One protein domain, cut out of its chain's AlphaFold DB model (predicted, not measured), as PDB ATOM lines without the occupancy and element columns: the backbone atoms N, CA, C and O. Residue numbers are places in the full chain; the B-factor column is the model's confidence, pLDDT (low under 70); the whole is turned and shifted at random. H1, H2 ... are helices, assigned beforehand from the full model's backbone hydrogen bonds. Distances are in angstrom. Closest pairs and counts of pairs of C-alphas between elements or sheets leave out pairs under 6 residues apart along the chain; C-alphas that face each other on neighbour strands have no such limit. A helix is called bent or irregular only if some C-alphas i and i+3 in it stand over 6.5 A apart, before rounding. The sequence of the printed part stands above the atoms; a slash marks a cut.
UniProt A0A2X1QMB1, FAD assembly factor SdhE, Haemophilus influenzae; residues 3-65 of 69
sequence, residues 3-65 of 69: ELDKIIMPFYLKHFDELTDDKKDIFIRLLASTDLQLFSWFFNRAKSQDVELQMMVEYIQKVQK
ATOM      1  N   GLU A   3     223.094 230.587 247.088       90.81
ATOM      2  CA  GLU A   3     222.884 231.156 248.418       90.81
ATOM      3  C   GLU A   3     222.044 232.435 248.372       90.81
ATOM      4  O   GLU A   3     221.218 232.651 249.258       90.81
ATOM      5  N   LEU A   4     222.222 233.256 247.331       95.00
ATOM      6  CA  LEU A   4     221.453 234.485 247.136       95.00
ATOM      7  C   LEU A   4     220.014 234.176 246.732       95.00
ATOM      8  O   LEU A   4     219.096 234.820 247.237       95.00
ATOM      9  N   ASP A   5     219.801 233.145 245.910       94.56
ATOM     10  CA  ASP A   5     218.458 232.725 245.493       94.56
ATOM     11  C   ASP A   5     217.588 232.343 246.698       94.56
ATOM     12  O   ASP A   5     216.400 232.655 246.728       94.56
ATOM     13  N   LYS A   6     218.182 231.745 247.740       92.44
ATOM     14  CA  LYS A   6     217.490 231.388 248.994       92.44
ATOM     15  C   LYS A   6     217.044 232.596 249.823       92.44
ATOM     16  O   LYS A   6     216.211 232.428 250.708       92.44
ATOM     17  N   ILE A   7     217.594 233.781 249.564       94.31
ATOM     18  CA  ILE A   7     217.287 235.018 250.291       94.31
ATOM     19  C   ILE A   7     216.381 235.913 249.445       94.31
ATOM     20  O   ILE A   7     215.306 236.324 249.884       94.31
ATOM     21  N   ILE A   8     216.812 236.198 248.217       95.75
ATOM     22  CA  ILE A   8     216.196 237.192 247.341       95.75
ATOM     23  C   ILE A   8     214.880 236.669 246.766       95.75
ATOM     24  O   ILE A   8     213.886 237.393 246.792       95.75
ATOM     25  N   MET A   9     214.825 235.415 246.300       95.88
ATOM     26  CA  MET A   9     213.619 234.889 245.650       95.88
ATOM     27  C   MET A   9     212.429 234.770 246.622       95.88
ATOM     28  O   MET A   9     211.343 235.247 246.287       95.88
ATOM     29  N   PRO A  10     212.582 234.233 247.854       96.38
ATOM     30  CA  PRO A  10     211.491 234.226 248.827       96.38
ATOM     31  C   PRO A  10     211.059 235.622 249.271       96.38
ATOM     32  O   PRO A  10     209.892 235.803 249.613       96.38
ATOM     33  N   PHE A  11     211.974 236.597 249.292       97.19
ATOM     34  CA  PHE A  11     211.628 237.984 249.591       97.19
ATOM     35  C   PHE A  11     210.796 238.593 248.469       97.19
ATOM     36  O   PHE A  11     209.721 239.125 248.736       97.19
ATOM     37  N   TYR A  12     211.253 238.446 247.226       97.44
ATOM     38  CA  TYR A  12     210.557 238.949 246.051       97.44
ATOM     39  C   TYR A  12     209.116 238.430 245.996       97.44
ATOM     40  O   TYR A  12     208.175 239.215 246.017       97.44
ATOM     41  N   LEU A  13     208.939 237.106 246.046       97.50
ATOM     42  CA  LEU A  13     207.628 236.469 245.888       97.50
ATOM     43  C   LEU A  13     206.613 236.812 246.988       97.50
ATOM     44  O   LEU A  13     205.417 236.662 246.766       97.50
ATOM     45  N   LYS A  14     207.070 237.194 248.186       96.81
ATOM     46  CA  LYS A  14     206.188 237.417 249.345       96.81
ATOM     47  C   LYS A  14     205.987 238.882 249.699       96.81
ATOM     48  O   LYS A  14     204.978 239.195 250.313       96.81
ATOM     49  N   HIS A  15     206.953 239.742 249.385       96.69
ATOM     50  CA  HIS A  15     207.002 241.097 249.937       96.69
ATOM     51  C   HIS A  15     207.177 242.186 248.885       96.69
ATOM     52  O   HIS A  15     206.931 243.345 249.203       96.69
ATOM     53  N   PHE A  16     207.589 241.862 247.653       96.81
ATOM     54  CA  PHE A  16     207.868 242.890 246.646       96.81
ATOM     55  C   PHE A  16     206.638 243.745 246.323       96.81
ATOM     56  O   PHE A  16     206.745 244.968 246.262       96.81
ATOM     57  N   ASP A  17     205.466 243.125 246.181       97.19
ATOM     58  CA  ASP A  17     204.230 243.839 245.843       97.19
ATOM     59  C   ASP A  17     203.777 244.811 246.943       97.19
ATOM     60  O   ASP A  17     203.165 245.833 246.638       97.19
ATOM     61  N   GLU A  18     204.143 244.533 248.199       96.69
ATOM     62  CA  GLU A  18     203.834 245.349 249.382       96.69
ATOM     63  C   GLU A  18     204.802 246.531 249.567       96.69
ATOM     64  O   GLU A  18     204.579 247.400 250.417       96.69
ATOM     65  N   LEU A  19     205.898 246.577 248.803       97.50
ATOM     66  CA  LEU A  19     206.840 247.691 248.848       97.50
ATOM     67  C   LEU A  19     206.211 248.958 248.260       97.50
ATOM     68  O   LEU A  19     205.483 248.919 247.268       97.50
ATOM     69  N   THR A  20     206.574 250.103 248.838       98.12
ATOM     70  CA  THR A  20     206.360 251.409 248.202       98.12
ATOM     71  C   THR A  20     207.178 251.501 246.915       98.12
ATOM     72  O   THR A  20     208.206 250.831 246.796       98.12
ATOM     73  N   ASP A  21     206.773 252.363 245.985       98.19
ATOM     74  CA  ASP A  21     207.462 252.510 244.695       98.19
ATOM     75  C   ASP A  21     208.952 252.857 244.873       98.19
ATOM     76  O   ASP A  21     209.804 252.155 244.333       98.19
ATOM     77  N   ASP A  22     209.288 253.783 245.780       97.75
ATOM     78  CA  ASP A  22     210.686 254.108 246.123       97.75
ATOM     79  C   ASP A  22     211.495 252.871 246.560       97.75
ATOM     80  O   ASP A  22     212.661 252.694 246.210       97.75
ATOM     81  N   LYS A  23     210.878 251.966 247.329       97.88
ATOM     82  CA  LYS A  23     211.536 250.737 247.791       97.88
ATOM     83  C   LYS A  23     211.663 249.711 246.672       97.88
ATOM     84  O   LYS A  23     212.641 248.965 246.671       97.88
ATOM     85  N   LYS A  24     210.717 249.661 245.731       98.50
ATOM     86  CA  LYS A  24     210.835 248.821 244.532       98.50
ATOM     87  C   LYS A  24     212.016 249.280 243.683       98.50
ATOM     88  O   LYS A  24     212.826 248.439 243.300       98.50
ATOM     89  N   ASP A  25     212.190 250.586 243.501       98.50
ATOM     90  CA  ASP A  25     213.320 251.148 242.754       98.50
ATOM     91  C   ASP A  25     214.667 250.845 243.423       98.50
ATOM     92  O   ASP A  25     215.615 250.406 242.763       98.50
ATOM     93  N   ILE A  26     214.753 250.992 244.750       98.69
ATOM     94  CA  ILE A  26     215.953 250.619 245.516       98.69
ATOM     95  C   ILE A  26     216.224 249.110 245.407       98.69
ATOM     96  O   ILE A  26     217.373 248.705 245.238       98.69
ATOM     97  N   PHE A  27     215.191 248.265 245.471       98.50
ATOM     98  CA  PHE A  27     215.339 246.817 245.307       98.50
ATOM     99  C   PHE A  27     215.847 246.453 243.905       98.50
ATOM    100  O   PHE A  27     216.770 245.654 243.780       98.50
ATOM    101  N   ILE A  28     215.319 247.075 242.848       98.06
ATOM    102  CA  ILE A  28     215.787 246.861 241.470       98.06
ATOM    103  C   ILE A  28     217.249 247.310 241.317       98.06
ATOM    104  O   ILE A  28     218.056 246.576 240.745       98.06
ATOM    105  N   ARG A  29     217.628 248.467 241.884       98.38
ATOM    106  CA  ARG A  29     219.033 248.918 241.943       98.38
ATOM    107  C   ARG A  29     219.925 247.928 242.689       98.38
ATOM    108  O   ARG A  29     221.044 247.672 242.250       98.38
ATOM    109  N   LEU A  30     219.438 247.347 243.786       98.50
ATOM    110  CA  LEU A  30     220.161 246.318 244.530       98.50
ATOM    111  C   LEU A  30     220.452 245.106 243.634       98.50
ATOM    112  O   LEU A  30     221.596 244.664 243.585       98.50
ATOM    113  N   LEU A  31     219.466 244.625 242.867       97.62
ATOM    114  CA  LEU A  31     219.628 243.489 241.946       97.62
ATOM    115  C   LEU A  31     220.629 243.733 240.805       97.62
ATOM    116  O   LEU A  31     221.108 242.771 240.211       97.62
ATOM    117  N   ALA A  32     220.970 244.989 240.502       97.69
ATOM    118  CA  ALA A  32     222.007 245.321 239.523       97.69
ATOM    119  C   ALA A  32     223.441 245.159 240.072       97.69
ATOM    120  O   ALA A  32     224.407 245.246 239.312       97.69
ATOM    121  N   SER A  33     223.601 244.949 241.385       98.06
ATOM    122  CA  SER A  33     224.904 244.704 242.014       98.06
ATOM    123  C   SER A  33     225.424 243.302 241.690       98.06
ATOM    124  O   SER A  33     224.659 242.372 241.450       98.06
ATOM    125  N   THR A  34     226.746 243.124 241.718       98.06
ATOM    126  CA  THR A  34     227.353 241.811 241.455       98.06
ATOM    127  C   THR A  34     227.019 240.797 242.552       98.06
ATOM    128  O   THR A  34     226.910 241.155 243.727       98.06
ATOM    129  N   ASP A  35     226.971 239.510 242.196       97.38
ATOM    130  CA  ASP A  35     226.774 238.407 243.149       97.38
ATOM    131  C   ASP A  35     227.721 238.493 244.359       97.38
ATOM    132  O   ASP A  35     227.304 238.275 245.494       97.38
ATOM    133  N   LEU A  36     228.991 238.862 244.146       97.25
ATOM    134  CA  LEU A  36     229.977 238.979 245.224       97.25
ATOM    135  C   LEU A  36     229.657 240.127 246.194       97.25
ATOM    136  O   LEU A  36     229.846 239.980 247.405       97.25
ATOM    137  N   GLN A  37     229.171 241.263 245.684       97.94
ATOM    138  CA  GLN A  37     228.733 242.388 246.516       97.94
ATOM    139  C   GLN A  37     227.507 241.999 247.337       97.94
ATOM    140  O   GLN A  37     227.538 242.113 248.561       97.94
ATOM    141  N   LEU A  38     226.478 241.458 246.677       97.88
ATOM    142  CA  LEU A  38     225.256 240.994 247.332       97.88
ATOM    143  C   LEU A  38     225.571 239.965 248.417       97.88
ATOM    144  O   LEU A  38     225.106 240.092 249.546       97.88
ATOM    145  N   PHE A  39     226.424 238.990 248.110       96.06
ATOM    146  CA  PHE A  39     226.859 237.990 249.075       96.06
ATOM    147  C   PHE A  39     227.606 238.628 250.254       96.06
ATOM    148  O   PHE A  39     227.345 238.312 251.411       96.06
ATOM    149  N   SER A  40     228.505 239.575 249.998       96.81
ATOM    150  CA  SER A  40     229.231 240.251 251.077       96.81
ATOM    151  C   SER A  40     228.302 241.049 251.997       96.81
ATOM    152  O   SER A  40     228.515 241.049 253.209       96.81
ATOM    153  N   TRP A  41     227.265 241.685 251.448       97.56
ATOM    154  CA  TRP A  41     226.304 242.481 252.213       97.56
ATOM    155  C   TRP A  41     225.305 241.614 252.983       97.56
ATOM    156  O   TRP A  41     225.164 241.776 254.193       97.56
ATOM    157  N   PHE A  42     224.665 240.639 252.329       96.12
ATOM    158  CA  PHE A  42     223.672 239.773 252.976       96.12
ATOM    159  C   PHE A  42     224.257 238.889 254.080       96.12
ATOM    160  O   PHE A  42     223.529 238.532 255.003       96.12
ATOM    161  N   PHE A  43     225.553 238.570 254.018       93.38
ATOM    162  CA  PHE A  43     226.260 237.769 255.022       93.38
ATOM    163  C   PHE A  43     227.155 238.605 255.954       93.38
ATOM    164  O   PHE A  43     228.044 238.053 256.602       93.38
ATOM    165  N   ASN A  44     226.943 239.926 256.028       93.88
ATOM    166  CA  ASN A  44     227.635 240.850 256.941       93.88
ATOM    167  C   ASN A  44     229.176 240.842 256.850       93.88
ATOM    168  O   ASN A  44     229.864 241.176 257.814       93.88
ATOM    169  N   ARG A  45     229.737 240.485 255.690       95.88
ATOM    170  CA  ARG A  45     231.190 240.534 255.432       95.88
ATOM    171  C   ARG A  45     231.657 241.921 255.000       95.88
ATOM    172  O   ARG A  45     232.826 242.255 255.156       95.88
ATOM    173  N   ALA A  46     230.748 242.714 254.445       97.12
ATOM    174  CA  ALA A  46     230.945 244.113 254.105       97.12
ATOM    175  C   ALA A  46     229.604 244.855 254.178       97.12
ATOM    176  O   ALA A  46     228.551 244.241 254.343       97.12
ATOM    177  N   LYS A  47     229.643 246.177 254.005       97.88
ATOM    178  CA  LYS A  47     228.459 247.028 253.850       97.88
ATOM    179  C   LYS A  47     228.495 247.743 252.505       97.88
ATOM    180  O   LYS A  47     229.580 247.956 251.955       97.88
ATOM    181  N   SER A  48     227.330 248.100 251.979       97.94
ATOM    182  CA  SER A  48     227.259 248.995 250.825       97.94
ATOM    183  C   SER A  48     227.677 250.407 251.243       97.94
ATOM    184  O   SER A  48     227.379 250.843 252.354       97.94
ATOM    185  N   GLN A  49     228.373 251.122 250.358       97.75
ATOM    186  CA  GLN A  49     228.634 252.557 250.536       97.75
ATOM    187  C   GLN A  49     227.404 253.407 250.187       97.75
ATOM    188  O   GLN A  49     227.286 254.541 250.642       97.75
ATOM    189  N   ASP A  50     226.486 252.847 249.400       98.12
ATOM    190  CA  ASP A  50     225.182 253.435 249.121       98.12
ATOM    191  C   ASP A  50     224.234 253.115 250.285       98.12
ATOM    192  O   ASP A  50     223.916 251.949 250.549       98.12
ATOM    193  N   VAL A  51     223.816 254.165 250.992       98.19
ATOM    194  CA  VAL A  51     222.999 254.070 252.207       98.19
ATOM    195  C   VAL A  51     221.642 253.430 251.919       98.19
ATOM    196  O   VAL A  51     221.177 252.622 252.721       98.19
ATOM    197  N   GLU A  52     221.025 253.722 250.776       98.31
ATOM    198  CA  GLU A  52     219.712 253.173 250.428       98.31
ATOM    199  C   GLU A  52     219.804 251.668 250.164       98.31
ATOM    200  O   GLU A  52     218.976 250.894 250.650       98.31
ATOM    201  N   LEU A  53     220.861 251.234 249.467       98.62
ATOM    202  CA  LEU A  53     221.126 249.811 249.254       98.62
ATOM    203  C   LEU A  53     221.411 249.092 250.576       98.62
ATOM    204  O   LEU A  53     220.880 248.005 250.803       98.62
ATOM    205  N   GLN A  54     222.198 249.701 251.469       98.50
ATOM    206  CA  GLN A  54     222.475 249.128 252.789       98.50
ATOM    207  C   GLN A  54     221.188 248.970 253.613       98.50
ATOM    208  O   GLN A  54     220.959 247.910 254.196       98.50
ATOM    209  N   MET A  55     220.314 249.980 253.612       98.25
ATOM    210  CA  MET A  55     219.018 249.915 254.292       98.25
ATOM    211  C   MET A  55     218.106 248.832 253.701       98.25
ATOM    212  O   MET A  55     217.400 248.154 254.448       98.25
ATOM    213  N   MET A  56     218.127 248.632 252.379       98.44
ATOM    214  CA  MET A  56     217.364 247.560 251.734       98.44
ATOM    215  C   MET A  56     217.890 246.170 252.112       98.44
ATOM    216  O   MET A  56     217.094 245.279 252.407       98.44
ATOM    217  N   VAL A  57     219.213 245.982 252.170       97.94
ATOM    218  CA  VAL A  57     219.823 244.723 252.635       97.94
ATOM    219  C   VAL A  57     219.382 244.407 254.065       97.94
ATOM    220  O   VAL A  57     218.893 243.308 254.326       97.94
ATOM    221  N   GLU A  58     219.487 245.376 254.978       97.44
ATOM    222  CA  GLU A  58     219.084 245.215 256.382       97.44
ATOM    223  C   GLU A  58     217.579 244.935 256.516       97.44
ATOM    224  O   GLU A  58     217.153 244.101 257.323       97.44
ATOM    225  N   TYR A  59     216.759 245.584 255.685       97.25
ATOM    226  CA  TYR A  59     215.325 245.328 255.621       97.25
ATOM    227  C   TYR A  59     215.022 243.886 255.195       97.25
ATOM    228  O   TYR A  59     214.277 243.188 255.886       97.25
ATOM    229  N   ILE A  60     215.640 243.404 254.113       96.81
ATOM    230  CA  ILE A  60     215.473 242.026 253.628       96.81
ATOM    231  C   ILE A  60     215.961 241.019 254.677       96.81
ATOM    232  O   ILE A  60     215.250 240.053 254.954       96.81
ATOM    233  N   GLN A  61     217.122 241.246 255.306       95.19
ATOM    234  CA  GLN A  61     217.650 240.391 256.380       95.19
ATOM    235  C   GLN A  61     216.651 240.252 257.535       95.19
ATOM    236  O   GLN A  61     216.389 239.141 258.007       95.19
ATOM    237  N   LYS A  62     216.053 241.372 257.962       94.50
ATOM    238  CA  LYS A  62     215.044 241.402 259.027       94.50
ATOM    239  C   LYS A  62     213.771 240.656 258.632       94.50
ATOM    240  O   LYS A  62     213.256 239.872 259.428       94.50
ATOM    241  N   VAL A  63     213.269 240.886 257.418       93.06
ATOM    242  CA  VAL A  63     212.045 240.251 256.904       93.06
ATOM    243  C   VAL A  63     212.228 238.739 256.750       93.06
ATOM    244  O   VAL A  63     211.383 237.968 257.201       93.06
ATOM    245  N   GLN A  64     213.360 238.305 256.190       90.38
ATOM    246  CA  GLN A  64     213.691 236.889 256.006       90.38
ATOM    247  C   GLN A  64     214.165 236.196 257.292       90.38
ATOM    248  O   GLN A  64     214.367 234.984 257.285       90.38
ATOM    249  N   LYS A  65     214.318 236.936 258.403       86.69
ATOM    250  CA  LYS A  65     214.839 236.428 259.683       86.69
ATOM    251  C   LYS A  65     216.152 235.671 259.493       86.69
ATOM    252  O   LYS A  65     216.323 234.572 260.018       86.69
TER     253      LYS A  65
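AT A GLANCE: This is residues 3 to 65 of the 69 residues of the protein "FAD assembly factor SdhE" of Haemophilus influenzae (UniProt A0A2X1QMB1). H1 and H2 run opposite ways as a spaced pair, H4 crosses over both, and H3 stands at the side where H1 begins and H2 ends. The 63 printed residues, with four named helices and no named strand, are all helix in class and compact, with a radius of gyration of the C-alphas of 10.7 A and spans of 28 by 22 by 19 A.

HOW THE PARTS SIT: H1, residues 3 to 18, has a kink of 39 degrees near residue 12 and is irregular, C-alphas 14 and 17 being 7.6 A apart. H4, residues 51 to 63, is the hub. Its residues 60 to 63 touch H1, about perpendicular at 88 degrees; the closest C-alphas, of Phe 11 and Ile 60, are 6.9 A apart. Its residues 52 to 56 touch H2, residues 21 to 31, at 87 degrees, about perpendicular, closest at the C-alphas of Leu 30 and Leu 53, 6.0 A. H3, residues 35 to 42, touches H4 at a steep tilt of 67 degrees, closest at the C-alphas of Phe 42 and Val 57, 6.3 A. Every O i to N i+4 pair is within hydrogen-bond range in H2, H3 and H4, and 8 of 12 in H1.

IN THESE COORDINATES: H1 begins at C-alpha 3 (222.884, 231.156, 248.418) and spans 23.8 A, H2 15.4 A, H3 10.4 A; H4, 18.2 A, ends at C-alpha 63 (212.045, 240.251, 256.904).

THE WHOLE: The two C-alphas farthest apart, of Asp 17 and Arg 45, are 28.8 A apart. The printed part has no cut, no link is long, and no printed residue is under 70 in pLDDT.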